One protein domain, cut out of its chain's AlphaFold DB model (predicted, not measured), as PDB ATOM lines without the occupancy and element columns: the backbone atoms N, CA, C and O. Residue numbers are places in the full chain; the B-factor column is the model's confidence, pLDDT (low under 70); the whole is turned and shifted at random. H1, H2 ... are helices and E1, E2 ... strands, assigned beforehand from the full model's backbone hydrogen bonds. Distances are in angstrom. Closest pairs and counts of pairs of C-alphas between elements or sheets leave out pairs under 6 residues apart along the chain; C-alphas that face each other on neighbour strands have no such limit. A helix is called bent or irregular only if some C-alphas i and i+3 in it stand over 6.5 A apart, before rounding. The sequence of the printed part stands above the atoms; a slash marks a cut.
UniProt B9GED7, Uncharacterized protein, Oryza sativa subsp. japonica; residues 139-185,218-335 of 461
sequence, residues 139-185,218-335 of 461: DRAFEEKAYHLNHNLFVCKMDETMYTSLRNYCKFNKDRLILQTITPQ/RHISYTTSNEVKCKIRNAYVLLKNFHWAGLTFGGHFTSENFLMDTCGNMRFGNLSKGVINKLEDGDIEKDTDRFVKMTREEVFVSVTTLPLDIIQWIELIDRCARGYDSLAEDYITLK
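What this domain is: This is residues 139 to 185 and 218 to 335 of the 461 residues of an uncharacterized protein of Oryza sativa subsp. japonica (UniProt B9GED7). An elongated body has the long helix H3 in its middle; H4 and H5 run roughly in line with it, and the short H6 packs on H3 and H5. The small hairpin E3 and E4 packs on another side of H3, while H1 at one end and the two-stranded ribbon E1 and E2 at the other make the length. The printed part has 165 residues with six named helices and four named strands, in the order H1, H2, E1, E2, H3, E3, E4, H4, H5, H6, a mixed class of helices and strands. Its two sheets, E1 - E2 and E3 - E4, are both antiparallel. The whole is compact, with a radius of gyration of the C-alphas of 16.5 A, and spans 63 by 39 by 23 A.

Where its parts are: H1, residues 140 to 149, begins with C-alpha 140 at (145.304, 121.363, 122.793) and is 14.3 A long. After residues 150 to 165, which hold no named element, comes H2, residues 166 to 172. E1, residues 178 to 183, is 15.6 A long, and E2, residues 219 to 224, is 16.7 A. H3, residues 226 to 244, is the longest helix at 26.8 A, from C-alpha 226 at (160.483, 156.670, 114.090) to C-alpha 244 at (144.892, 135.877, 107.354). The strands E3, residues 258 to 260, and E4, residues 266 to 268, have three residues each. H4, residues 283 to 299, is 22.2 A long and is neither bent nor irregular, but only just: C-alphas 296 and 299 are 6.2 A apart. H5, residues 308 to 317, is 14.2 A long, and H6, residues 325 to 329, ends with C-alpha 329 at (149.679, 148.787, 106.881).

How they stand to each other: H4 is the hub, touching H2, H3 and H5. H3 and H4 only just touch, with 3 pairs of C-alphas within 8 A, the closest those of His 243 and Ile 284 at 7.0 A; they run opposite ways at a shallow tilt of 19 degrees. H4 and H5 are a helical hairpin with a shallow tilt of 15 degrees; they only just touch, with 3 pairs, the closest C-alphas being those of Val 292 and Ile 314 at 6.5 A. With residues 298 to 299 alone H4 touches H2, the C-alphas of Cys 170 and Val 299 being closest at 5.9 A. H6 touches H5, closest at the C-alphas of Leu 316 and Ala 328, 6.2 A. H3 and H5 are near each other. The C-alphas of Asn 234 in H3 and Met 266 in E4 are the closest of those two elements, 6.4 A apart. In the hairpin E3 and E4, N 259 and O 267 are within hydrogen-bond range at 2.8 A. Residues 164 to 165 pair antiparallel with residues 259 to 260 of E3. Between E1 and E2, N 179 and O 223 are 2.8 A apart; E2 comes closest to H5 at the C-alphas of Thr 223 and Asp 309, 6.9 A. H1 touches no helix. Every O i to N i+4 pair is within hydrogen-bond range in H1, H2, H3, H5 and H6, and 12 of 13 in H4.

The domain as a whole: The two C-alphas farthest apart, those of Asp 139 and Gln 185, are 63.2 A from each other. Residues 186 to 217 are not printed, and C-alphas 185 and 218 are 6.9 A apart across this cut. The links H1 to H2, H3 to E3 and E4 to H4 are long. The mean pLDDT of the printed part is 86.2; residues 139 to 140, 181 to 185, 218 to 221 and 319 to 322 are under 70.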
ATOM      1  N   ASP A 139     140.881 122.125 122.855       58.56
ATOM      2  CA  ASP A 139     141.569 121.289 121.880       58.56
ATOM      3  C   ASP A 139     143.043 121.701 121.826       58.56
ATOM      4  O   ASP A 139     143.469 122.518 121.015       58.56
ATOM      5  N   ARG A 140     143.845 121.169 122.755       61.72
ATOM      6  CA  ARG A 140     145.304 121.363 122.793       61.72
ATOM      7  C   ARG A 140     145.940 121.053 121.431       61.72
ATOM      8  O   ARG A 140     146.926 121.687 121.072       61.72
ATOM      9  N   ALA A 141     145.342 120.130 120.671       75.50
ATOM     10  CA  ALA A 141     145.769 119.804 119.320       75.50
ATOM     11  C   ALA A 141     145.552 120.963 118.333       75.50
ATOM     12  O   ALA A 141     146.335 121.106 117.397       75.50
ATOM     13  N   PHE A 142     144.537 121.812 118.534       85.25
ATOM     14  CA  PHE A 142     144.306 122.983 117.693       85.25
ATOM     15  C   PHE A 142     145.399 124.037 117.867       85.25
ATOM     16  O   PHE A 142     145.980 124.450 116.869       85.25
ATOM     17  N   GLU A 143     145.718 124.451 119.099       82.88
ATOM     18  CA  GLU A 143     146.784 125.440 119.337       82.88
ATOM     19  C   GLU A 143     148.140 124.941 118.837       82.88
ATOM     20  O   GLU A 143     148.884 125.682 118.199       82.88
ATOM     21  N   GLU A 144     148.453 123.671 119.102       83.38
ATOM     22  CA  GLU A 144     149.689 123.041 118.645       83.38
ATOM     23  C   GLU A 144     149.751 123.021 117.112       83.38
ATOM     24  O   GLU A 144     150.745 123.439 116.517       83.38
ATOM     25  N   LYS A 145     148.647 122.665 116.449       85.31
ATOM     26  CA  LYS A 145     148.526 122.736 114.990       85.31
ATOM     27  C   LYS A 145     148.640 124.169 114.460       85.31
ATOM     28  O   LYS A 145     149.314 124.381 113.455       85.31
ATOM     29  N   ALA A 146     148.015 125.145 115.117       85.81
ATOM     30  CA  ALA A 146     148.085 126.554 114.740       85.81
ATOM     31  C   ALA A 146     149.525 127.081 114.830       85.81
ATOM     32  O   ALA A 146     149.978 127.763 113.912       85.81
ATOM     33  N   TYR A 147     150.256 126.703 115.882       84.56
ATOM     34  CA  TYR A 147     151.668 127.032 116.058       84.56
ATOM     35  C   TYR A 147     152.548 126.386 114.983       84.56
ATOM     36  O   TYR A 147     153.379 127.064 114.386       84.56
ATOM     37  N   HIS A 148     152.364 125.092 114.706       82.50
ATOM     38  CA  HIS A 148     153.171 124.380 113.714       82.50
ATOM     39  C   HIS A 148     152.945 124.881 112.285       82.50
ATOM     40  O   HIS A 148     153.910 125.045 111.546       82.50
ATOM     41  N   LEU A 149     151.692 125.148 111.901       87.88
ATOM     42  CA  LEU A 149     151.364 125.626 110.555       87.88
ATOM     43  C   LEU A 149     151.752 127.091 110.325       87.88
ATOM     44  O   LEU A 149     151.985 127.476 109.186       87.88
ATOM     45  N   ASN A 150     151.838 127.894 111.388       90.50
ATOM     46  CA  ASN A 150     152.103 129.334 111.305       90.50
ATOM     47  C   ASN A 150     153.315 129.733 112.151       90.50
ATOM     48  O   ASN A 150     153.317 130.768 112.818       90.50
ATOM     49  N   HIS A 151     154.348 128.890 112.154       88.31
ATOM     50  CA  HIS A 151     155.522 129.046 113.013       88.31
ATOM     51  C   HIS A 151     156.220 130.410 112.852       88.31
ATOM     52  O   HIS A 151     156.775 130.955 113.803       88.31
ATOM     53  N   ASN A 152     156.150 131.008 111.663       89.19
ATOM     54  CA  ASN A 152     156.662 132.345 111.371       89.19
ATOM     55  C   ASN A 152     155.980 133.474 112.173       89.19
ATOM     56  O   ASN A 152     156.589 134.526 112.353       89.19
ATOM     57  N   LEU A 153     154.754 133.270 112.665       94.12
ATOM     58  CA  LEU A 153     154.020 134.263 113.459       94.12
ATOM     59  C   LEU A 153     154.388 134.235 114.942       94.12
ATOM     60  O   LEU A 153     154.095 135.190 115.659       94.12
ATOM     61  N   PHE A 154     155.025 133.167 115.420       94.06
ATOM     62  CA  PHE A 154     155.314 132.964 116.836       94.06
ATOM     63  C   PHE A 154     156.816 132.913 117.101       94.06
ATOM     64  O   PHE A 154     157.618 132.603 116.220       94.06
ATOM     65  N   VAL A 155     157.206 133.216 118.337       90.81
ATOM     66  CA  VAL A 155     158.575 132.990 118.804       90.81
ATOM     67  C   VAL A 155     158.865 131.492 118.837       90.81
ATOM     68  O   VAL A 155     158.058 130.697 119.340       90.81
ATOM     69  N   CYS A 156     160.017 131.102 118.289       84.19
ATOM     70  CA  CYS A 156     160.475 129.725 118.333       84.19
ATOM     71  C   CYS A 156     161.115 129.448 119.690       84.19
ATOM     72  O   CYS A 156     162.077 130.089 120.068       84.19
ATOM     73  N   LYS A 157     160.625 128.451 120.430       75.31
ATOM     74  CA  LYS A 157     161.235 128.096 121.728       75.31
ATOM     75  C   LYS A 157     162.657 127.539 121.611       75.31
ATOM     76  O   LYS A 157     163.339 127.419 122.620       75.31
ATOM     77  N   MET A 158     163.040 127.138 120.403       75.88
ATOM     78  CA  MET A 158     164.347 126.572 120.087       75.88
ATOM     79  C   MET A 158     165.277 127.603 119.448       75.88
ATOM     80  O   MET A 158     166.439 127.283 119.218       75.88
ATOM     81  N   ASP A 159     164.778 128.803 119.115       73.19
ATOM     82  CA  ASP A 159     165.668 129.876 118.699       73.19
ATOM     83  C   ASP A 159     166.285 130.511 119.955       73.19
ATOM     84  O   ASP A 159     165.620 130.780 120.951       73.19
ATOM     85  N   GLU A 160     167.601 130.700 119.951       78.81
ATOM     86  CA  GLU A 160     168.310 131.405 121.031       78.81
ATOM     87  C   GLU A 160     168.233 132.929 120.829       78.81
ATOM     88  O   GLU A 160     169.050 133.700 121.335       78.81
ATOM     89  N   THR A 161     167.259 133.382 120.036       85.38
ATOM     90  CA  THR A 161     167.095 134.784 119.686       85.38
ATOM     91  C   THR A 161     166.610 135.543 120.913       85.38
ATOM     92  O   THR A 161     165.630 135.179 121.561       85.38
ATOM     93  N   MET A 162     167.274 136.653 121.229       88.19
ATOM     94  CA  MET A 162     166.797 137.538 122.283       88.19
ATOM     95  C   MET A 162     165.611 138.362 121.788       88.19
ATOM     96  O   MET A 162     165.723 139.110 120.815       88.19
ATOM     97  N   TYR A 163     164.499 138.270 122.513       92.62
ATOM     98  CA  TYR A 163     163.298 139.053 122.253       92.62
ATOM     99  C   TYR A 163     163.026 140.058 123.368       92.62
ATOM    100  O   TYR A 163     163.182 139.770 124.553       92.62
ATOM    101  N   THR A 164     162.535 141.234 122.988       94.69
ATOM    102  CA  THR A 164     161.989 142.240 123.907       94.69
ATOM    103  C   THR A 164     160.509 142.434 123.607       94.69
ATOM    104  O   THR A 164     160.128 142.528 122.446       94.69
ATOM    105  N   SER A 165     159.646 142.499 124.621       95.94
ATOM    106  CA  SER A 165     158.232 142.814 124.385       95.94
ATOM    107  C   SER A 165     158.024 144.291 124.074       95.94
ATOM    108  O   SER A 165     158.756 145.146 124.579       95.94
ATOM    109  N   LEU A 166     156.991 144.614 123.291       95.19
ATOM    110  CA  LEU A 166     156.600 145.996 123.013       95.19
ATOM    111  C   LEU A 166     156.333 146.761 124.319       95.19
ATOM    112  O   LEU A 166     156.787 147.894 124.463       95.19
ATOM    113  N   ARG A 167     155.704 146.115 125.311       94.50
ATOM    114  CA  ARG A 167     155.526 146.688 126.657       94.50
ATOM    115  C   ARG A 167     156.851 147.098 127.296       94.50
ATOM    116  O   ARG A 167     156.991 148.229 127.757       94.50
ATOM    117  N   ASN A 168     157.817 146.178 127.338       93.75
ATOM    118  CA  ASN A 168     159.114 146.430 127.960       93.75
ATOM    119  C   ASN A 168     159.867 147.520 127.205       93.75
ATOM    120  O   ASN A 168     160.376 148.444 127.834       93.75
ATOM    121  N   TYR A 169     159.863 147.469 125.872       92.56
ATOM    122  CA  TYR A 169     160.459 148.506 125.038       92.56
ATOM    123  C   TYR A 169     159.915 149.894 125.387       92.56
ATOM    124  O   TYR A 169     160.695 150.808 125.656       92.56
ATOM    125  N   CYS A 170     158.589 150.050 125.430       91.00
ATOM    126  CA  CYS A 170     157.961 151.337 125.710       91.00
ATOM    127  C   CYS A 170     158.207 151.802 127.147       91.00
ATOM    128  O   CYS A 170     158.439 152.985 127.378       91.00
ATOM    129  N   LYS A 171     158.245 150.872 128.109       90.56
ATOM    130  CA  LYS A 171     158.591 151.173 129.502       90.56
ATOM    131  C   LYS A 171     160.030 151.680 129.643       90.56
ATOM    132  O   LYS A 171     160.254 152.654 130.360       90.56
ATOM    133  N   PHE A 172     160.992 151.049 128.967       89.62
ATOM    134  CA  PHE A 172     162.398 151.473 128.983       89.62
ATOM    135  C   PHE A 172     162.629 152.778 128.212       89.62
ATOM    136  O   PHE A 172     163.495 153.561 128.590       89.62
ATOM    137  N   ASN A 173     161.834 153.043 127.173       88.56
ATOM    138  CA  ASN A 173     161.960 154.219 126.310       88.56
ATOM    139  C   ASN A 173     160.874 155.274 126.561       88.56
ATOM    140  O   ASN A 173     160.586 156.064 125.664       88.56
ATOM    141  N   LYS A 174     160.274 155.309 127.759       86.19
ATOM    142  CA  LYS A 174     159.128 156.178 128.089       86.19
ATOM    143  C   LYS A 174     159.345 157.661 127.745       86.19
ATOM    144  O   LYS A 174     158.413 158.327 127.308       86.19
ATOM    145  N   ASP A 175     160.585 158.139 127.867       84.25
ATOM    146  CA  ASP A 175     160.975 159.535 127.628       84.25
ATOM    147  C   ASP A 175     161.344 159.803 126.151       84.25
ATOM    148  O   ASP A 175     161.631 160.932 125.768       84.25
ATOM    149  N   ARG A 176     161.346 158.760 125.307       84.75
ATOM    150  CA  ARG A 176     161.708 158.787 123.876       84.75
ATOM    151  C   ARG A 176     160.590 158.285 122.959       84.75
ATOM    152  O   ARG A 176     160.797 158.112 121.757       84.75
ATOM    153  N   LEU A 177     159.398 158.034 123.503       84.25
ATOM    154  CA  LEU A 177     158.230 157.658 122.699       84.25
ATOM    155  C   LEU A 177     157.803 158.799 121.776       84.25
ATOM    156  O   LEU A 177     157.373 158.564 120.646       84.25
ATOM    157  N   ILE A 178     157.952 160.029 122.270       83.56
ATOM    158  CA  ILE A 178     157.619 161.258 121.566       83.56
ATOM    159  C   ILE A 178     158.905 162.022 121.288       83.56
ATOM    160  O   ILE A 178     159.683 162.301 122.196       83.56
ATOM    161  N   LEU A 179     159.115 162.379 120.028       76.75
ATOM    162  CA  LEU A 179     160.163 163.296 119.625       76.75
ATOM    163  C   LEU A 179     159.625 164.716 119.676       76.75
ATOM    164  O   LEU A 179     158.668 165.068 118.979       76.75
ATOM    165  N   GLN A 180     160.296 165.528 120.482       71.94
ATOM    166  CA  GLN A 180     160.179 166.969 120.428       71.94
ATOM    167  C   GLN A 180     161.075 167.475 119.298       71.94
ATOM    168  O   GLN A 180     162.294 167.334 119.352       71.94
ATOM    169  N   THR A 181     160.476 168.057 118.265       65.12
ATOM    170  CA  THR A 181     161.226 168.717 117.196       65.12
ATOM    171  C   THR A 181     161.123 170.219 117.351       65.12
ATOM    172  O   THR A 181     160.027 170.761 117.499       65.12
ATOM    173  N   ILE A 182     162.278 170.877 117.298       63.47
ATOM    174  CA  ILE A 182     162.396 172.328 117.251       63.47
ATOM    175  C   ILE A 182     162.829 172.694 115.838       63.47
ATOM    176  O   ILE A 182     163.897 172.277 115.391       63.47
ATOM    177  N   THR A 183     162.020 173.492 115.153       57.94
ATOM    178  CA  THR A 183     162.350 173.974 113.809       57.94
ATOM    179  C   THR A 183     162.624 175.477 113.880       57.94
ATOM    180  O   THR A 183     161.812 176.202 114.460       57.94
ATOM    181  N   PRO A 184     163.752 175.971 113.338       52.78
ATOM    182  CA  PRO A 184     164.123 177.380 113.459       52.78
ATOM    183  C   PRO A 184     163.142 178.306 112.715       52.78
ATOM    184  O   PRO A 184     162.869 178.117 111.526       52.78
ATOM    185  N   GLN A 185     162.636 179.324 113.422       55.84
ATOM    186  CA  GLN A 185     161.896 180.466 112.866       55.84
ATOM    187  C   GLN A 185     162.834 181.672 112.669       55.84
ATOM    188  O   GLN A 185     163.872 181.773 113.324       55.84
ATOM    189  N   ARG A 218     160.770 179.282 119.607       51.97
ATOM    190  CA  ARG A 218     160.929 177.890 119.188       51.97
ATOM    191  C   ARG A 218     159.538 177.289 119.066       51.97
ATOM    192  O   ARG A 218     158.914 176.973 120.076       51.97
ATOM    193  N   HIS A 219     159.048 177.106 117.845       55.94
ATOM    194  CA  HIS A 219     157.876 176.261 117.666       55.94
ATOM    195  C   HIS A 219     158.271 174.805 117.928       55.94
ATOM    196  O   HIS A 219     159.221 174.284 117.337       55.94
ATOM    197  N   ILE A 220     157.534 174.174 118.838       59.84
ATOM    198  CA  ILE A 220     157.773 172.817 119.305       59.84
ATOM    199  C   ILE A 220     156.699 171.911 118.707       59.84
ATOM    200  O   ILE A 220     155.514 172.084 118.983       59.84
ATOM    201  N   SER A 221     157.110 170.922 117.921       60.28
ATOM    202  CA  SER A 221     156.215 169.871 117.432       60.28
ATOM    203  C   SER A 221     156.491 168.553 118.141       60.28
ATOM    204  O   SER A 221     157.643 168.188 118.369       60.28
ATOM    205  N   TYR A 222     155.421 167.831 118.460       71.44
ATOM    206  CA  TYR A 222     155.473 166.520 119.098       71.44
ATOM    207  C   TYR A 222     155.047 165.464 118.085       71.44
ATOM    208  O   TYR A 222     153.919 165.484 117.593       71.44
ATOM    209  N   THR A 223     155.952 164.550 117.754       76.62
ATOM    210  CA  THR A 223     155.672 163.435 116.838       76.62
ATOM    211  C   THR A 223     156.080 162.124 117.479       76.62
ATOM    212  O   THR A 223     156.906 162.110 118.390       76.62
ATOM    213  N   THR A 224     155.514 161.009 117.030       84.00
ATOM    214  CA  THR A 224     155.965 159.705 117.527       84.00
ATOM    215  C   THR A 224     157.372 159.417 117.008       84.00
ATOM    216  O   THR A 224     157.674 159.707 115.847       84.00
ATOM    217  N   SER A 225     158.238 158.826 117.834       85.25
ATOM    218  CA  SER A 225     159.573 158.439 117.374       85.25
ATOM    219  C   SER A 225     159.519 157.418 116.236       85.25
ATOM    220  O   SER A 225     158.660 156.534 116.208       85.25
ATOM    221  N   ASN A 226     160.442 157.537 115.276       82.06
ATOM    222  CA  ASN A 226     160.483 156.670 114.090       82.06
ATOM    223  C   ASN A 226     160.572 155.182 114.462       82.06
ATOM    224  O   ASN A 226     159.928 154.343 113.831       82.06
ATOM    225  N   GLU A 227     161.311 154.861 115.524       84.31
ATOM    226  CA  GLU A 227     161.420 153.497 116.042       84.31
ATOM    227  C   GLU A 227     160.069 152.974 116.538       84.31
ATOM    228  O   GLU A 227     159.658 151.873 116.174       84.31
ATOM    229  N   VAL A 228     159.344 153.770 117.332       89.00
ATOM    230  CA  VAL A 228     158.038 153.385 117.881       89.00
ATOM    231  C   VAL A 228     156.991 153.270 116.774       89.00
ATOM    232  O   VAL A 228     156.247 152.291 116.753       89.00
ATOM    233  N   LYS A 229     156.983 154.194 115.802       88.62
ATOM    234  CA  LYS A 229     156.115 154.123 114.613       88.62
ATOM    235  C   LYS A 229     156.253 152.787 113.889       88.62
ATOM    236  O   LYS A 229     155.257 152.096 113.670       88.62
ATOM    237  N   CYS A 230     157.490 152.395 113.576       86.19
ATOM    238  CA  CYS A 230     157.768 151.140 112.883       86.19
ATOM    239  C   CYS A 230     157.324 149.928 113.710       86.19
ATOM    240  O   CYS A 230     156.723 149.003 113.168       86.19
ATOM    241  N   LYS A 231     157.577 149.942 115.024       91.19
ATOM    242  CA  LYS A 231     157.240 148.838 115.932       91.19
ATOM    243  C   LYS A 231     155.731 148.643 116.066       91.19
ATOM    244  O   LYS A 231     155.256 147.526 115.893       91.19
ATOM    245  N   ILE A 232     154.972 149.711 116.300       92.44
ATOM    246  CA  ILE A 232     153.506 149.644 116.413       92.44
ATOM    247  C   ILE A 232     152.884 149.196 115.083       92.44
ATOM    248  O   ILE A 232     151.996 148.343 115.064       92.44
ATOM    249  N   ARG A 233     153.382 149.716 113.955       91.00
ATOM    250  CA  ARG A 233     152.941 149.289 112.623       91.00
ATOM    251  C   ARG A 233     153.210 147.801 112.387       91.00
ATOM    252  O   ARG A 233     152.319 147.089 111.941       91.00
ATOM    253  N   ASN A 234     154.412 147.320 112.708       91.88
ATOM    254  CA  ASN A 234     154.768 145.908 112.551       91.88
ATOM    255  C   ASN A 234     153.927 145.003 113.472       91.88
ATOM    256  O   ASN A 234     153.564 143.905 113.062       91.88
ATOM    257  N   ALA A 235     153.561 145.473 114.670       95.00
ATOM    258  CA  ALA A 235     152.648 144.771 115.576       95.00
ATOM    259  C   ALA A 235     151.261 144.590 114.952       95.00
ATOM    260  O   ALA A 235     150.691 143.502 114.984       95.00
ATOM    261  N   TYR A 236     150.742 145.650 114.336       93.38
ATOM    262  CA  TYR A 236     149.466 145.607 113.635       93.38
ATOM    263  C   TYR A 236     149.508 144.677 112.412       93.38
ATOM    264  O   TYR A 236     148.626 143.840 112.250       93.38
ATOM    265  N   VAL A 237     150.568 144.750 111.596       92.19
ATOM    266  CA  VAL A 237     150.774 143.836 110.454       92.19
ATOM    267  C   VAL A 237     150.838 142.378 110.916       92.19
ATOM    268  O   VAL A 237     150.238 141.506 110.294       92.19
ATOM    269  N   LEU A 238     151.517 142.099 112.032       95.81
ATOM    270  CA  LEU A 238     151.577 140.757 112.603       95.81
ATOM    271  C   LEU A 238     150.181 140.247 113.009       95.81
ATOM    272  O   LEU A 238     149.841 139.104 112.706       95.81
ATOM    273  N   LEU A 239     149.358 141.092 113.640       95.06
ATOM    274  CA  LEU A 239     147.967 140.766 113.978       95.06
ATOM    275  C   LEU A 239     147.117 140.496 112.731       95.06
ATOM    276  O   LEU A 239     146.333 139.556 112.712       95.06
ATOM    277  N   LYS A 240     147.327 141.247 111.651       92.00
ATOM    278  CA  LYS A 240     146.647 140.979 110.380       92.00
ATOM    279  C   LYS A 240     147.071 139.664 109.738       92.00
ATOM    280  O   LYS A 240     146.217 138.916 109.276       92.00
ATOM    281  N   ASN A 241     148.365 139.351 109.741       93.69
ATOM    282  CA  ASN A 241     148.859 138.068 109.239       93.69
ATOM    283  C   ASN A 241     148.276 136.891 110.037       93.69
ATOM    284  O   ASN A 241     148.011 135.831 109.476       93.69
ATOM    285  N   PHE A 242     148.022 137.093 111.330       95.56
ATOM    286  CA  PHE A 242     147.323 136.133 112.178       95.56
ATOM    287  C   PHE A 242     145.864 135.927 111.757       95.56
ATOM    288  O   PHE A 242     145.426 134.786 111.609       95.56
ATOM    289  N   HIS A 243     145.142 137.011 111.458       93.56
ATOM    290  CA  HIS A 243     143.787 136.933 110.899       93.56
ATOM    291  C   HIS A 243     143.773 136.260 109.521       93.56
ATOM    292  O   HIS A 243     142.917 135.419 109.259       93.56
ATOM    293  N   TRP A 244     144.747 136.547 108.654       92.06
ATOM    294  CA  TRP A 244     144.892 135.877 107.354       92.06
ATOM    295  C   TRP A 244     145.199 134.385 107.469       92.06
ATOM    296  O   TRP A 244     144.764 133.609 106.620       92.06
ATOM    297  N   ALA A 245     145.872 133.963 108.539       94.00
ATOM    298  CA  ALA A 245     146.042 132.552 108.879       94.00
ATOM    299  C   ALA A 245     144.751 131.885 109.407       94.00
ATOM    300  O   ALA A 245     144.758 130.697 109.729       94.00
ATOM    301  N   GLY A 246     143.640 132.625 109.505       94.44
ATOM    302  CA  GLY A 246     142.367 132.134 110.030       94.44
ATOM    303  C   GLY A 246     142.370 131.969 111.548       94.44
ATOM    304  O   GLY A 246     141.650 131.112 112.068       94.44
ATOM    305  N   LEU A 247     143.186 132.757 112.255       96.12
ATOM    306  CA  LEU A 247     143.351 132.714 113.707       96.12
ATOM    307  C   LEU A 247     142.974 134.053 114.348       96.12
ATOM    308  O   LEU A 247     143.034 135.097 113.708       96.12
ATOM    309  N   THR A 248     142.600 134.027 115.623       95.94
ATOM    310  CA  THR A 248     142.270 135.222 116.413       95.94
ATOM    311  C   THR A 248     142.612 135.028 117.884       95.94
ATOM    312  O   THR A 248     142.668 133.899 118.382       95.94
ATOM    313  N   PHE A 249     142.848 136.140 118.579       95.69
ATOM    314  CA  PHE A 249     142.946 136.156 120.033       95.69
ATOM    315  C   PHE A 249     141.621 136.539 120.706       95.69
ATOM    316  O   PHE A 249     141.538 136.496 121.932       95.69
ATOM    317  N   GLY A 250     140.593 136.944 119.954       93.06
ATOM    318  CA  GLY A 250     139.306 137.391 120.497       93.06
ATOM    319  C   GLY A 250     139.416 138.590 121.450       93.06
ATOM    320  O   GLY A 250     138.606 138.730 122.364       93.06
ATOM    321  N   GLY A 251     140.439 139.431 121.290       93.12
ATOM    322  CA  GLY A 251     140.763 140.554 122.170       93.12
ATOM    323  C   GLY A 251     141.573 140.176 123.418       93.12
ATOM    324  O   GLY A 251     141.786 141.018 124.295       93.12
ATOM    325  N   HIS A 252     142.057 138.936 123.529       95.38
ATOM    326  CA  HIS A 252     142.797 138.447 124.696       95.38
ATOM    327  C   HIS A 252     144.320 138.563 124.540       95.38
ATOM    328  O   HIS A 252     145.047 137.582 124.622       95.38
ATOM    329  N   PHE A 253     144.833 139.776 124.363       96.75
ATOM    330  CA  PHE A 253     146.276 140.031 124.342       96.75
ATOM    331  C   PHE A 253     146.622 141.379 124.973       96.75
ATOM    332  O   PHE A 253     145.750 142.203 125.266       96.75
ATOM    333  N   THR A 254     147.910 141.612 125.190       97.19
ATOM    334  CA  THR A 254     148.486 142.880 125.652       97.19
ATOM    335  C   THR A 254     149.718 143.222 124.811       97.19
ATOM    336  O   THR A 254     150.159 142.440 123.967       97.19
ATOM    337  N   SER A 255     150.323 144.381 125.063       96.69
ATOM    338  CA  SER A 255     151.617 144.764 124.482       96.69
ATOM    339  C   SER A 255     152.768 143.826 124.895       96.69
ATOM    340  O   SER A 255     153.844 143.877 124.300       96.69
ATOM    341  N   GLU A 256     152.575 142.937 125.878       97.19
ATOM    342  CA  GLU A 256     153.565 141.912 126.243       97.19
ATOM    343  C   GLU A 256     153.654 140.774 125.234       97.19
ATOM    344  O   GLU A 256     154.681 140.095 125.172       97.19
ATOM    345  N   ASN A 257     152.588 140.570 124.458       97.62
ATOM    346  CA  ASN A 257     152.501 139.462 123.520       97.62
ATOM    347  C   ASN A 257     153.199 139.740 122.190       97.62
ATOM    348  O   ASN A 257     153.447 138.804 121.439       97.62
ATOM    349  N   PHE A 258     153.549 140.996 121.916       97.94
ATOM    350  CA  PHE A 258     154.267 141.411 120.715       97.94
ATOM    351  C   PHE A 258     155.759 141.484 121.025       97.94
ATOM    352  O   PHE A 258     156.227 142.428 121.663       97.94
ATOM    353  N   LEU A 259     156.495 140.464 120.601       96.25
ATOM    354  CA  LEU A 259     157.920 140.305 120.845       96.25
ATOM    355  C   LEU A 259     158.717 140.728 119.615       96.25
ATOM    356  O   LEU A 259     158.399 140.317 118.503       96.25
ATOM    357  N   MET A 260     159.751 141.541 119.814       94.19
ATOM    358  CA  MET A 260     160.668 141.978 118.762       94.19
ATOM    359  C   MET A 260     162.078 141.466 119.000       94.19
ATOM    360  O   MET A 260     162.580 141.546 120.123       94.19
ATOM    361  N   ASP A 261     162.699 140.968 117.937       90.06
ATOM    362  CA  ASP A 261     164.115 140.615 117.934       90.06
ATOM    363  C   ASP A 261     165.008 141.846 117.683       90.06
ATOM    364  O   ASP A 261     164.540 142.976 117.487       90.06
ATOM    365  N   THR A 262     166.322 141.624 117.682       84.75
ATOM    366  CA  THR A 262     167.339 142.649 117.400       84.75
ATOM    367  C   THR A 262     167.288 143.188 115.968       84.75
ATOM    368  O   THR A 262     167.757 144.297 115.723       84.75
ATOM    369  N   CYS A 263     166.691 142.444 115.034       82.75
ATOM    370  CA  CYS A 263     166.502 142.846 113.641       82.75
ATOM    371  C   CYS A 263     165.189 143.624 113.427       82.75
ATOM    372  O   CYS A 263     164.935 144.128 112.334       82.75
ATOM    373  N   GLY A 264     164.350 143.748 114.462       80.62
ATOM    374  CA  GLY A 264     163.054 144.418 114.398       80.62
ATOM    375  C   GLY A 264     161.920 143.559 113.832       80.62
ATOM    376  O   GLY A 264     160.831 144.096 113.594       80.62
ATOM    377  N   ASN A 265     162.135 142.251 113.649       88.44
ATOM    378  CA  ASN A 265     161.065 141.321 113.300       88.44
ATOM    379  C   ASN A 265     160.155 141.133 114.505       88.44
ATOM    380  O   ASN A 265     160.632 140.992 115.631       88.44
ATOM    381  N   MET A 266     158.846 141.115 114.264       93.81
ATOM    382  CA  MET A 266     157.857 140.980 115.323       93.81
ATOM    383  C   MET A 266     157.167 139.627 115.259       93.81
ATOM    384  O   MET A 266     156.770 139.184 114.184       93.81
ATOM    385  N   ARG A 267     157.018 138.988 116.416       95.56
ATOM    386  CA  ARG A 267     156.400 137.672 116.596       95.56
ATOM    387  C   ARG A 267     155.546 137.660 117.855       95.56
ATOM    388  O   ARG A 267     155.765 138.449 118.774       95.56
ATOM    389  N   PHE A 268     154.591 136.742 117.922       97.00
ATOM    390  CA  PHE A 268     153.815 136.519 119.130       97.00
ATOM    391  C   PHE A 268     154.573 135.653 120.131       97.00
ATOM    392  O   PHE A 268     155.162 134.630 119.779       97.00
ATOM    393  N   GLY A 269     154.496 136.023 121.403       94.19
ATOM    394  CA  GLY A 269     154.954 135.187 122.505       94.19
ATOM    395  C   GLY A 269     154.274 135.546 123.817       94.19
ATOM    396  O   GLY A 269     153.308 136.309 123.841       94.19
ATOM    397  N   ASN A 270     154.743 134.949 124.914       92.56
ATOM    398  CA  ASN A 270     154.146 135.111 126.249       92.56
ATOM    399  C   ASN A 270     152.623 134.869 126.272       92.56
ATOM    400  O   ASN A 270     151.889 135.502 127.026       92.56
ATOM    401  N   LEU A 271     152.140 133.988 125.394       91.62
ATOM    402  CA  LEU A 271     150.720 133.718 125.213       91.62
ATOM    403  C   LEU A 271     150.214 132.790 126.320       91.62
ATOM    404  O   LEU A 271     150.811 131.747 126.595       91.62
ATOM    405  N   SER A 272     149.087 133.156 126.927       88.75
ATOM    406  CA  SER A 272     148.365 132.269 127.835       88.75
ATOM    407  C   SER A 272     147.841 131.058 127.070       88.75
ATOM    408  O   SER A 272     147.306 131.190 125.971       88.75
ATOM    409  N   LYS A 273     147.936 129.869 127.669       85.62
ATOM    410  CA  LYS A 273     147.242 128.684 127.152       85.62
ATOM    411  C   LYS A 273     145.747 128.980 127.141       85.62
ATOM    412  O   LYS A 273     145.219 129.335 128.194       85.62
ATOM    413  N   GLY A 274     145.065 128.850 126.012       85.62
ATOM    414  CA  GLY A 274     143.678 129.327 125.948       85.62
ATOM    415  C   GLY A 274     143.376 130.256 124.789       85.62
ATOM    416  O   GLY A 274     142.215 130.456 124.448       85.62
ATOM    417  N   VAL A 275     144.411 130.930 124.298       91.69
ATOM    418  CA  VAL A 275     144.222 132.257 123.724       91.69
ATOM    419  C   VAL A 275     144.085 132.242 122.210       91.69
ATOM    420  O   VAL A 275     143.473 133.149 121.657       91.69
ATOM    421  N   ILE A 276     144.632 131.227 121.538       93.62
ATOM    422  CA  ILE A 276     144.578 131.117 120.080       93.62
ATOM    423  C   ILE A 276     143.300 130.380 119.698       93.62
ATOM    424  O   ILE A 276     143.145 129.194 119.986       93.62
ATOM    425  N   ASN A 277     142.416 131.076 118.994       93.06
ATOM    426  CA  ASN A 277     141.154 130.537 118.510       93.06
ATOM    427  C   ASN A 277     141.112 130.556 116.981       93.06
ATOM    428  O   ASN A 277     141.859 131.286 116.325       93.06
ATOM    429  N   LYS A 278     140.231 129.733 116.409       94.12
ATOM    430  CA  LYS A 278     139.881 129.839 114.993       94.12
ATOM    431  C   LYS A 278     139.103 131.136 114.786       94.12
ATOM    432  O   LYS A 278     138.254 131.463 115.603       94.12
ATOM    433  N   LEU A 279     139.403 131.845 113.706       93.44
ATOM    434  CA  LEU A 279     138.741 133.097 113.370       93.44
ATOM    435  C   LEU A 279     137.261 132.873 113.028       93.44
ATOM    436  O   LEU A 279     136.948 132.058 112.153       93.44
ATOM    437  N   GLU A 280     136.381 133.624 113.690       92.50
ATOM    438  CA  GLU A 280     134.947 133.706 113.405       92.50
ATOM    439  C   GLU A 280     134.519 135.154 113.094       92.50
ATOM    440  O   GLU A 280     135.288 136.112 113.241       92.50
ATOM    441  N   ASP A 281     133.278 135.321 112.630       87.94
ATOM    442  CA  ASP A 281     132.720 136.632 112.296       87.94
ATOM    443  C   ASP A 281     132.691 137.549 113.534       87.94
ATOM    444  O   ASP A 281     132.174 137.187 114.593       87.94
ATOM    445  N   GLY A 282     133.214 138.770 113.397       85.94
ATOM    446  CA  GLY A 282     133.262 139.758 114.479       85.94
ATOM    447  C   GLY A 282     134.513 139.692 115.365       85.94
ATOM    448  O   GLY A 282     134.689 140.548 116.234       85.94
ATOM    449  N   ASP A 283     135.381 138.689 115.201       90.56
ATOM    450  CA  ASP A 283     136.591 138.563 116.024       90.56
ATOM    451  C   ASP A 283     137.716 139.513 115.595       90.56
ATOM    452  O   ASP A 283     138.480 139.981 116.445       90.56
ATOM    453  N   ILE A 284     137.780 139.866 114.305       90.25
ATOM    454  CA  ILE A 284     138.722 140.874 113.798       90.25
ATOM    455  C   ILE A 284     138.472 142.208 114.499       90.25
ATOM    456  O   ILE A 284     139.421 142.864 114.928       90.25
ATOM    457  N   GLU A 285     137.210 142.605 114.651       89.62
ATOM    458  CA  GLU A 285     136.805 143.832 115.332       89.62
ATOM    459  C   GLU A 285     137.217 143.805 116.805       89.62
ATOM    460  O   GLU A 285     137.815 144.766 117.280       89.62
ATOM    461  N   LYS A 286     137.010 142.687 117.516       92.56
ATOM    462  CA  LYS A 286     137.445 142.546 118.921       92.56
ATOM    463  C   LYS A 286     138.956 142.689 119.072       92.56
ATOM    464  O   LYS A 286     139.429 143.395 119.967       92.56
ATOM    465  N   ASP A 287     139.718 142.018 118.210       94.19
ATOM    466  CA  ASP A 287     141.177 142.121 118.195       94.19
ATOM    467  C   ASP A 287     141.620 143.548 117.842       94.19
ATOM    468  O   ASP A 287     142.530 144.090 118.466       94.19
ATOM    469  N   THR A 288     140.945 144.195 116.895       92.00
ATOM    470  CA  THR A 288     141.233 145.567 116.466       92.00
ATOM    471  C   THR A 288     140.966 146.579 117.579       92.00
ATOM    472  O   THR A 288     141.852 147.369 117.917       92.00
ATOM    473  N   ASP A 289     139.797 146.516 118.216       91.88
ATOM    474  CA  ASP A 289     139.423 147.359 119.353       91.88
ATOM    475  C   ASP A 289     140.414 147.182 120.503       91.88
ATOM    476  O   ASP A 289     140.894 148.153 121.105       91.88
ATOM    477  N   ARG A 290     140.792 145.926 120.781       94.75
ATOM    478  CA  ARG A 290     141.804 145.631 121.789       94.75
ATOM    479  C   ARG A 290     143.160 146.216 121.416       94.75
ATOM    480  O   ARG A 290     143.826 146.762 122.297       94.75
ATOM    481  N   PHE A 291     143.569 146.122 120.154       94.75
ATOM    482  CA  PHE A 291     144.836 146.660 119.669       94.75
ATOM    483  C   PHE A 291     144.895 148.186 119.812       94.75
ATOM    484  O   PHE A 291     145.885 148.734 120.308       94.75
ATOM    485  N   VAL A 292     143.811 148.880 119.453       92.94
ATOM    486  CA  VAL A 292     143.670 150.332 119.640       92.94
ATOM    487  C   VAL A 292     143.761 150.693 121.121       92.94
ATOM    488  O   VAL A 292     144.520 151.594 121.495       92.94
ATOM    489  N   LYS A 293     143.042 149.962 121.979       93.44
ATOM    490  CA  LYS A 293     143.080 150.152 123.431       93.44
ATOM    491  C   LYS A 293     144.489 149.940 123.994       93.44
ATOM    492  O   LYS A 293     144.986 150.789 124.721       93.44
ATOM    493  N   MET A 294     145.160 148.860 123.600       95.25
ATOM    494  CA  MET A 294     146.536 148.542 123.994       95.25
ATOM    495  C   MET A 294     147.531 149.625 123.549       95.25
ATOM    496  O   MET A 294     148.392 150.033 124.325       95.25
ATOM    497  N   THR A 295     147.367 150.171 122.342       93.38
ATOM    498  CA  THR A 295     148.196 151.285 121.857       93.38
ATOM    499  C   THR A 295     148.033 152.526 122.742       93.38
ATOM    500  O   THR A 295     149.017 153.156 123.121       93.38
ATOM    501  N   ARG A 296     146.799 152.874 123.121       91.69
ATOM    502  CA  ARG A 296     146.528 154.049 123.965       91.69
ATOM    503  C   ARG A 296     146.967 153.849 125.416       91.69
ATOM    504  O   ARG A 296     147.597 154.731 125.985       91.69
ATOM    505  N   GLU A 297     146.629 152.707 126.002       91.94
ATOM    506  CA  GLU A 297     146.712 152.485 127.450       91.94
ATOM    507  C   GLU A 297     148.018 151.828 127.903       91.94
ATOM    508  O   GLU A 297     148.366 151.925 129.076       91.94
ATOM    509  N   GLU A 298     148.748 151.159 127.007       93.44
ATOM    510  CA  GLU A 298     149.969 150.430 127.369       93.44
ATOM    511  C   GLU A 298     151.205 150.970 126.654       93.44
ATOM    512  O   GLU A 298     152.250 151.135 127.283       93.44
ATOM    513  N   VAL A 299     151.097 151.274 125.356       91.50
ATOM    514  CA  VAL A 299     152.228 151.797 124.573       91.50
ATOM    515  C   VAL A 299     152.486 153.266 124.897       91.50
ATOM    516  O   VAL A 299     153.619 153.629 125.192       91.50
ATOM    517  N   PHE A 300     151.442 154.097 124.899       90.12
ATOM    518  CA  PHE A 300     151.538 155.534 125.184       90.12
ATOM    519  C   PHE A 300     151.081 155.909 126.601       90.12
ATOM    520  O   PHE A 300     150.688 157.045 126.845       90.12
ATOM    521  N   VAL A 301     151.187 154.979 127.556       86.12
ATOM    522  CA  VAL A 301     150.722 155.169 128.943       86.12
ATOM    523  C   VAL A 301     151.344 156.384 129.645       86.12
ATOM    524  O   VAL A 301     150.701 157.022 130.472       86.12
ATOM    525  N   SER A 302     152.598 156.718 129.323       81.44
ATOM    526  CA  SER A 302     153.334 157.841 129.919       81.44
ATOM    527  C   SER A 302     153.155 159.162 129.168       81.44
ATOM    528  O   SER A 302     153.784 160.154 129.532       81.44
ATOM    529  N   VAL A 303     152.342 159.187 128.110       83.38
ATOM    530  CA  VAL A 303     152.161 160.356 127.247       83.38
ATOM    531  C   VAL A 303     150.823 161.019 127.558       83.38
ATOM    532  O   VAL A 303     149.773 160.391 127.489       83.38
ATOM    533  N   THR A 304     150.855 162.315 127.876       81.00
ATOM    534  CA  THR A 304     149.661 163.098 128.241       81.00
ATOM    535  C   THR A 304     148.703 163.305 127.072       81.00
ATOM    536  O   THR A 304     147.490 163.215 127.244       81.00
ATOM    537  N   THR A 305     149.246 163.553 125.879       83.56
ATOM    538  CA  THR A 305     148.473 163.772 124.654       83.56
ATOM    539  C   THR A 305     149.008 162.884 123.547       83.56
ATOM    540  O   THR A 305     150.177 162.980 123.174       83.56
ATOM    541  N   LEU A 306     148.140 162.035 122.995       87.56
ATOM    542  CA  LEU A 306     148.523 161.133 121.919       87.56
ATOM    543  C   LEU A 306     148.984 161.934 120.685       87.56
ATOM    544  O   LEU A 306     148.285 162.863 120.268       87.56
ATOM    545  N   PRO A 307     150.125 161.581 120.070       86.25
ATOM    546  CA  PRO A 307     150.595 162.232 118.856       86.25
ATOM    547  C   PRO A 307     149.588 162.140 117.709       86.25
ATOM    548  O   PRO A 307     148.905 161.127 117.524       86.25
ATOM    549  N   LEU A 308     149.516 163.192 116.894       85.38
ATOM    550  CA  LEU A 308     148.516 163.277 115.831       85.38
ATOM    551  C   LEU A 308     148.719 162.236 114.719       85.38
ATOM    552  O   LEU A 308     147.756 161.825 114.074       85.38
ATOM    553  N   ASP A 309     149.955 161.805 114.478       87.00
ATOM    554  CA  ASP A 309     150.257 160.719 113.542       87.00
ATOM    555  C   ASP A 309     149.621 159.392 113.991       87.00
ATOM    556  O   ASP A 309     149.026 158.699 113.164       87.00
ATOM    557  N   ILE A 310     149.650 159.088 115.292       91.00
ATOM    558  CA  ILE A 310     148.978 157.921 115.879       91.00
ATOM    559  C   ILE A 310     147.463 158.096 115.885       91.00
ATOM    560  O   ILE A 310     146.756 157.156 115.537       91.00
ATOM    561  N   ILE A 311     146.947 159.284 116.221       90.31
ATOM    562  CA  ILE A 311     145.499 159.555 116.175       90.31
ATOM    563  C   ILE A 311     144.953 159.270 114.773       90.31
ATOM    564  O   ILE A 311     143.991 158.520 114.626       90.31
ATOM    565  N   GLN A 312     145.591 159.820 113.738       89.19
ATOM    566  CA  GLN A 312     145.159 159.622 112.354       89.19
ATOM    567  C   GLN A 312     145.233 158.159 111.916       89.19
ATOM    568  O   GLN A 312     144.373 157.702 111.165       89.19
ATOM    569  N   TRP A 313     146.250 157.428 112.370       91.44
ATOM    570  CA  TRP A 313     146.391 156.011 112.064       91.44
ATOM    571  C   TRP A 313     145.344 155.152 112.784       91.44
ATOM    572  O   TRP A 313     144.700 154.315 112.156       91.44
ATOM    573  N   ILE A 314     145.082 155.414 114.066       90.31
ATOM    574  CA  ILE A 314     144.011 154.747 114.815       90.31
ATOM    575  C   ILE A 314     142.648 155.039 114.179       90.31
ATOM    576  O   ILE A 314     141.856 154.120 114.031       90.31
ATOM    577  N   GLU A 315     142.377 156.267 113.722       88.00
ATOM    578  CA  GLU A 315     141.148 156.599 112.977       88.00
ATOM    579  C   GLU A 315     140.974 155.780 111.683       88.00
ATOM    580  O   GLU A 315     139.856 155.696 111.164       88.00
ATOM    581  N   LEU A 316     142.059 155.246 111.109       86.88
ATOM    582  CA  LEU A 316     142.001 154.326 109.971       86.88
ATOM    583  C   LEU A 316     141.723 152.897 110.428       86.88
ATOM    584  O   LEU A 316     140.872 152.243 109.828       86.88
ATOM    585  N   ILE A 317     142.393 152.449 111.490       86.75
ATOM    586  CA  ILE A 317     142.259 151.088 112.018       86.75
ATOM    587  C   ILE A 317     140.889 150.846 112.656       86.75
ATOM    588  O   ILE A 317     140.259 149.828 112.406       86.75
ATOM    589  N   ASP A 318     140.368 151.816 113.395       75.12
ATOM    590  CA  ASP A 318     139.013 151.797 113.967       75.12
ATOM    591  C   ASP A 318     137.922 151.654 112.878       75.12
ATOM    592  O   ASP A 318     136.758 151.370 113.141       75.12
ATOM    593  N   ARG A 319     138.297 151.833 111.602       65.25
ATOM    594  CA  ARG A 319     137.433 151.695 110.425       65.25
ATOM    595  C   ARG A 319     137.786 150.484 109.551       65.25
ATOM    596  O   ARG A 319     137.348 150.475 108.398       65.25
ATOM    597  N   CYS A 320     138.547 149.496 110.041       57.69
ATOM    598  CA  CYS A 320     138.987 148.325 109.254       57.69
ATOM    599  C   CYS A 320     137.835 147.549 108.594       57.69
ATOM    600  O   CYS A 320     137.985 147.054 107.482       57.69
ATOM    601  N   ALA A 321     136.612 147.626 109.130       51.44
ATOM    602  CA  ALA A 321     135.403 147.134 108.457       51.44
ATOM    603  C   ALA A 321     135.059 147.830 107.106       51.44
ATOM    604  O   ALA A 321     134.033 147.533 106.498       51.44
ATOM    605  N   ARG A 322     135.858 148.799 106.622       58.22
ATOM    606  CA  ARG A 322     135.587 149.609 105.411       58.22
ATOM    607  C   ARG A 322     136.690 149.568 104.342       58.22
ATOM    608  O   ARG A 322     136.728 150.464 103.496       58.22
ATOM    609  N   GLY A 323     137.584 148.576 104.369       70.75
ATOM    610  CA  GLY A 323     138.589 148.370 103.314       70.75
ATOM    611  C   GLY A 323     139.777 149.341 103.352       70.75
ATOM    612  O   GLY A 323     140.369 149.635 102.316       70.75
ATOM    613  N   TYR A 324     140.119 149.869 104.534       80.69
ATOM    614  CA  TYR A 324     141.320 150.696 104.744       80.69
ATOM    615  C   TYR A 324     142.522 149.907 105.264       80.69
ATOM    616  O   TYR A 324     143.581 150.484 105.482       80.69
ATOM    617  N   ASP A 325     142.379 148.601 105.417       80.50
ATOM    618  CA  ASP A 325     143.383 147.679 105.929       80.50
ATOM    619  C   ASP A 325     144.757 147.834 105.270       80.50
ATOM    620  O   ASP A 325     145.751 148.099 105.942       80.50
ATOM    621  N   SER A 326     144.814 147.753 103.940       83.75
ATOM    622  CA  SER A 326     146.063 147.918 103.190       83.75
ATOM    623  C   SER A 326     146.642 149.333 103.314       83.75
ATOM    624  O   SER A 326     147.852 149.524 103.242       83.75
ATOM    625  N   LEU A 327     145.788 150.347 103.509       88.44
ATOM    626  CA  LEU A 327     146.239 151.717 103.763       88.44
ATOM    627  C   LEU A 327     146.835 151.853 105.170       88.44
ATOM    628  O   LEU A 327     147.812 152.575 105.338       88.44
ATOM    629  N   ALA A 328     146.258 151.186 106.171       88.50
ATOM    630  CA  ALA A 328     146.742 151.218 107.546       88.50
ATOM    631  C   ALA A 328     148.118 150.542 107.690       88.50
ATOM    632  O   ALA A 328     148.959 151.034 108.443       88.50
ATOM    633  N   GLU A 329     148.374 149.468 106.937       88.06
ATOM    634  CA  GLU A 329     149.679 148.787 106.881       88.06
ATOM    635  C   GLU A 329     150.794 149.669 106.301       88.06
ATOM    636  O   GLU A 329     151.928 149.666 106.794       88.06
ATOM    637  N   ASP A 330     150.470 150.448 105.263       86.81
ATOM    638  CA  ASP A 330     151.428 151.295 104.550       86.81
ATOM    639  C   ASP A 330     151.255 152.793 104.839       86.81
ATOM    640  O   ASP A 330     151.623 153.652 104.032       86.81
ATOM    641  N   TYR A 331     150.695 153.135 106.001       91.06
ATOM    642  CA  TYR A 331     150.328 154.516 106.296       91.06
ATOM    643  C   TYR A 331     151.553 155.433 106.400       91.06
ATOM    644  O   TYR A 331     152.497 155.180 107.152       91.06
ATOM    645  N   ILE A 332     151.533 156.531 105.644       90.50
ATOM    646  CA  ILE A 332     152.697 157.389 105.396       90.50
ATOM    647  C   ILE A 332     153.258 158.038 106.665       90.50
ATOM    648  O   ILE A 332     154.463 158.272 106.755       90.50
ATOM    649  N   THR A 333     152.411 158.312 107.661       88.06
ATOM    650  CA  THR A 333     152.830 158.968 108.910       88.06
ATOM    651  C   THR A 333     153.498 158.009 109.897       88.06
ATOM    652  O   THR A 333     154.118 158.475 110.850       88.06
ATOM    653  N   LEU A 334     153.397 156.691 109.674       89.19
ATOM    654  CA  LEU A 334     154.071 155.659 110.475       89.19
ATOM    655  C   LEU A 334     155.359 155.122 109.843       89.19
ATOM    656  O   LEU A 334     155.979 154.201 110.374       89.19
ATOM    657  N   LYS A 335     155.769 155.680 108.708       86.88
ATOM    658  CA  LYS A 335     157.072 155.397 108.110       86.88
ATOM    659  C   LYS A 335     158.143 156.269 108.767       86.88
ATOM    660  O   LYS A 335     157.838 157.344 109.287       86.88
TER     661      LYS A 335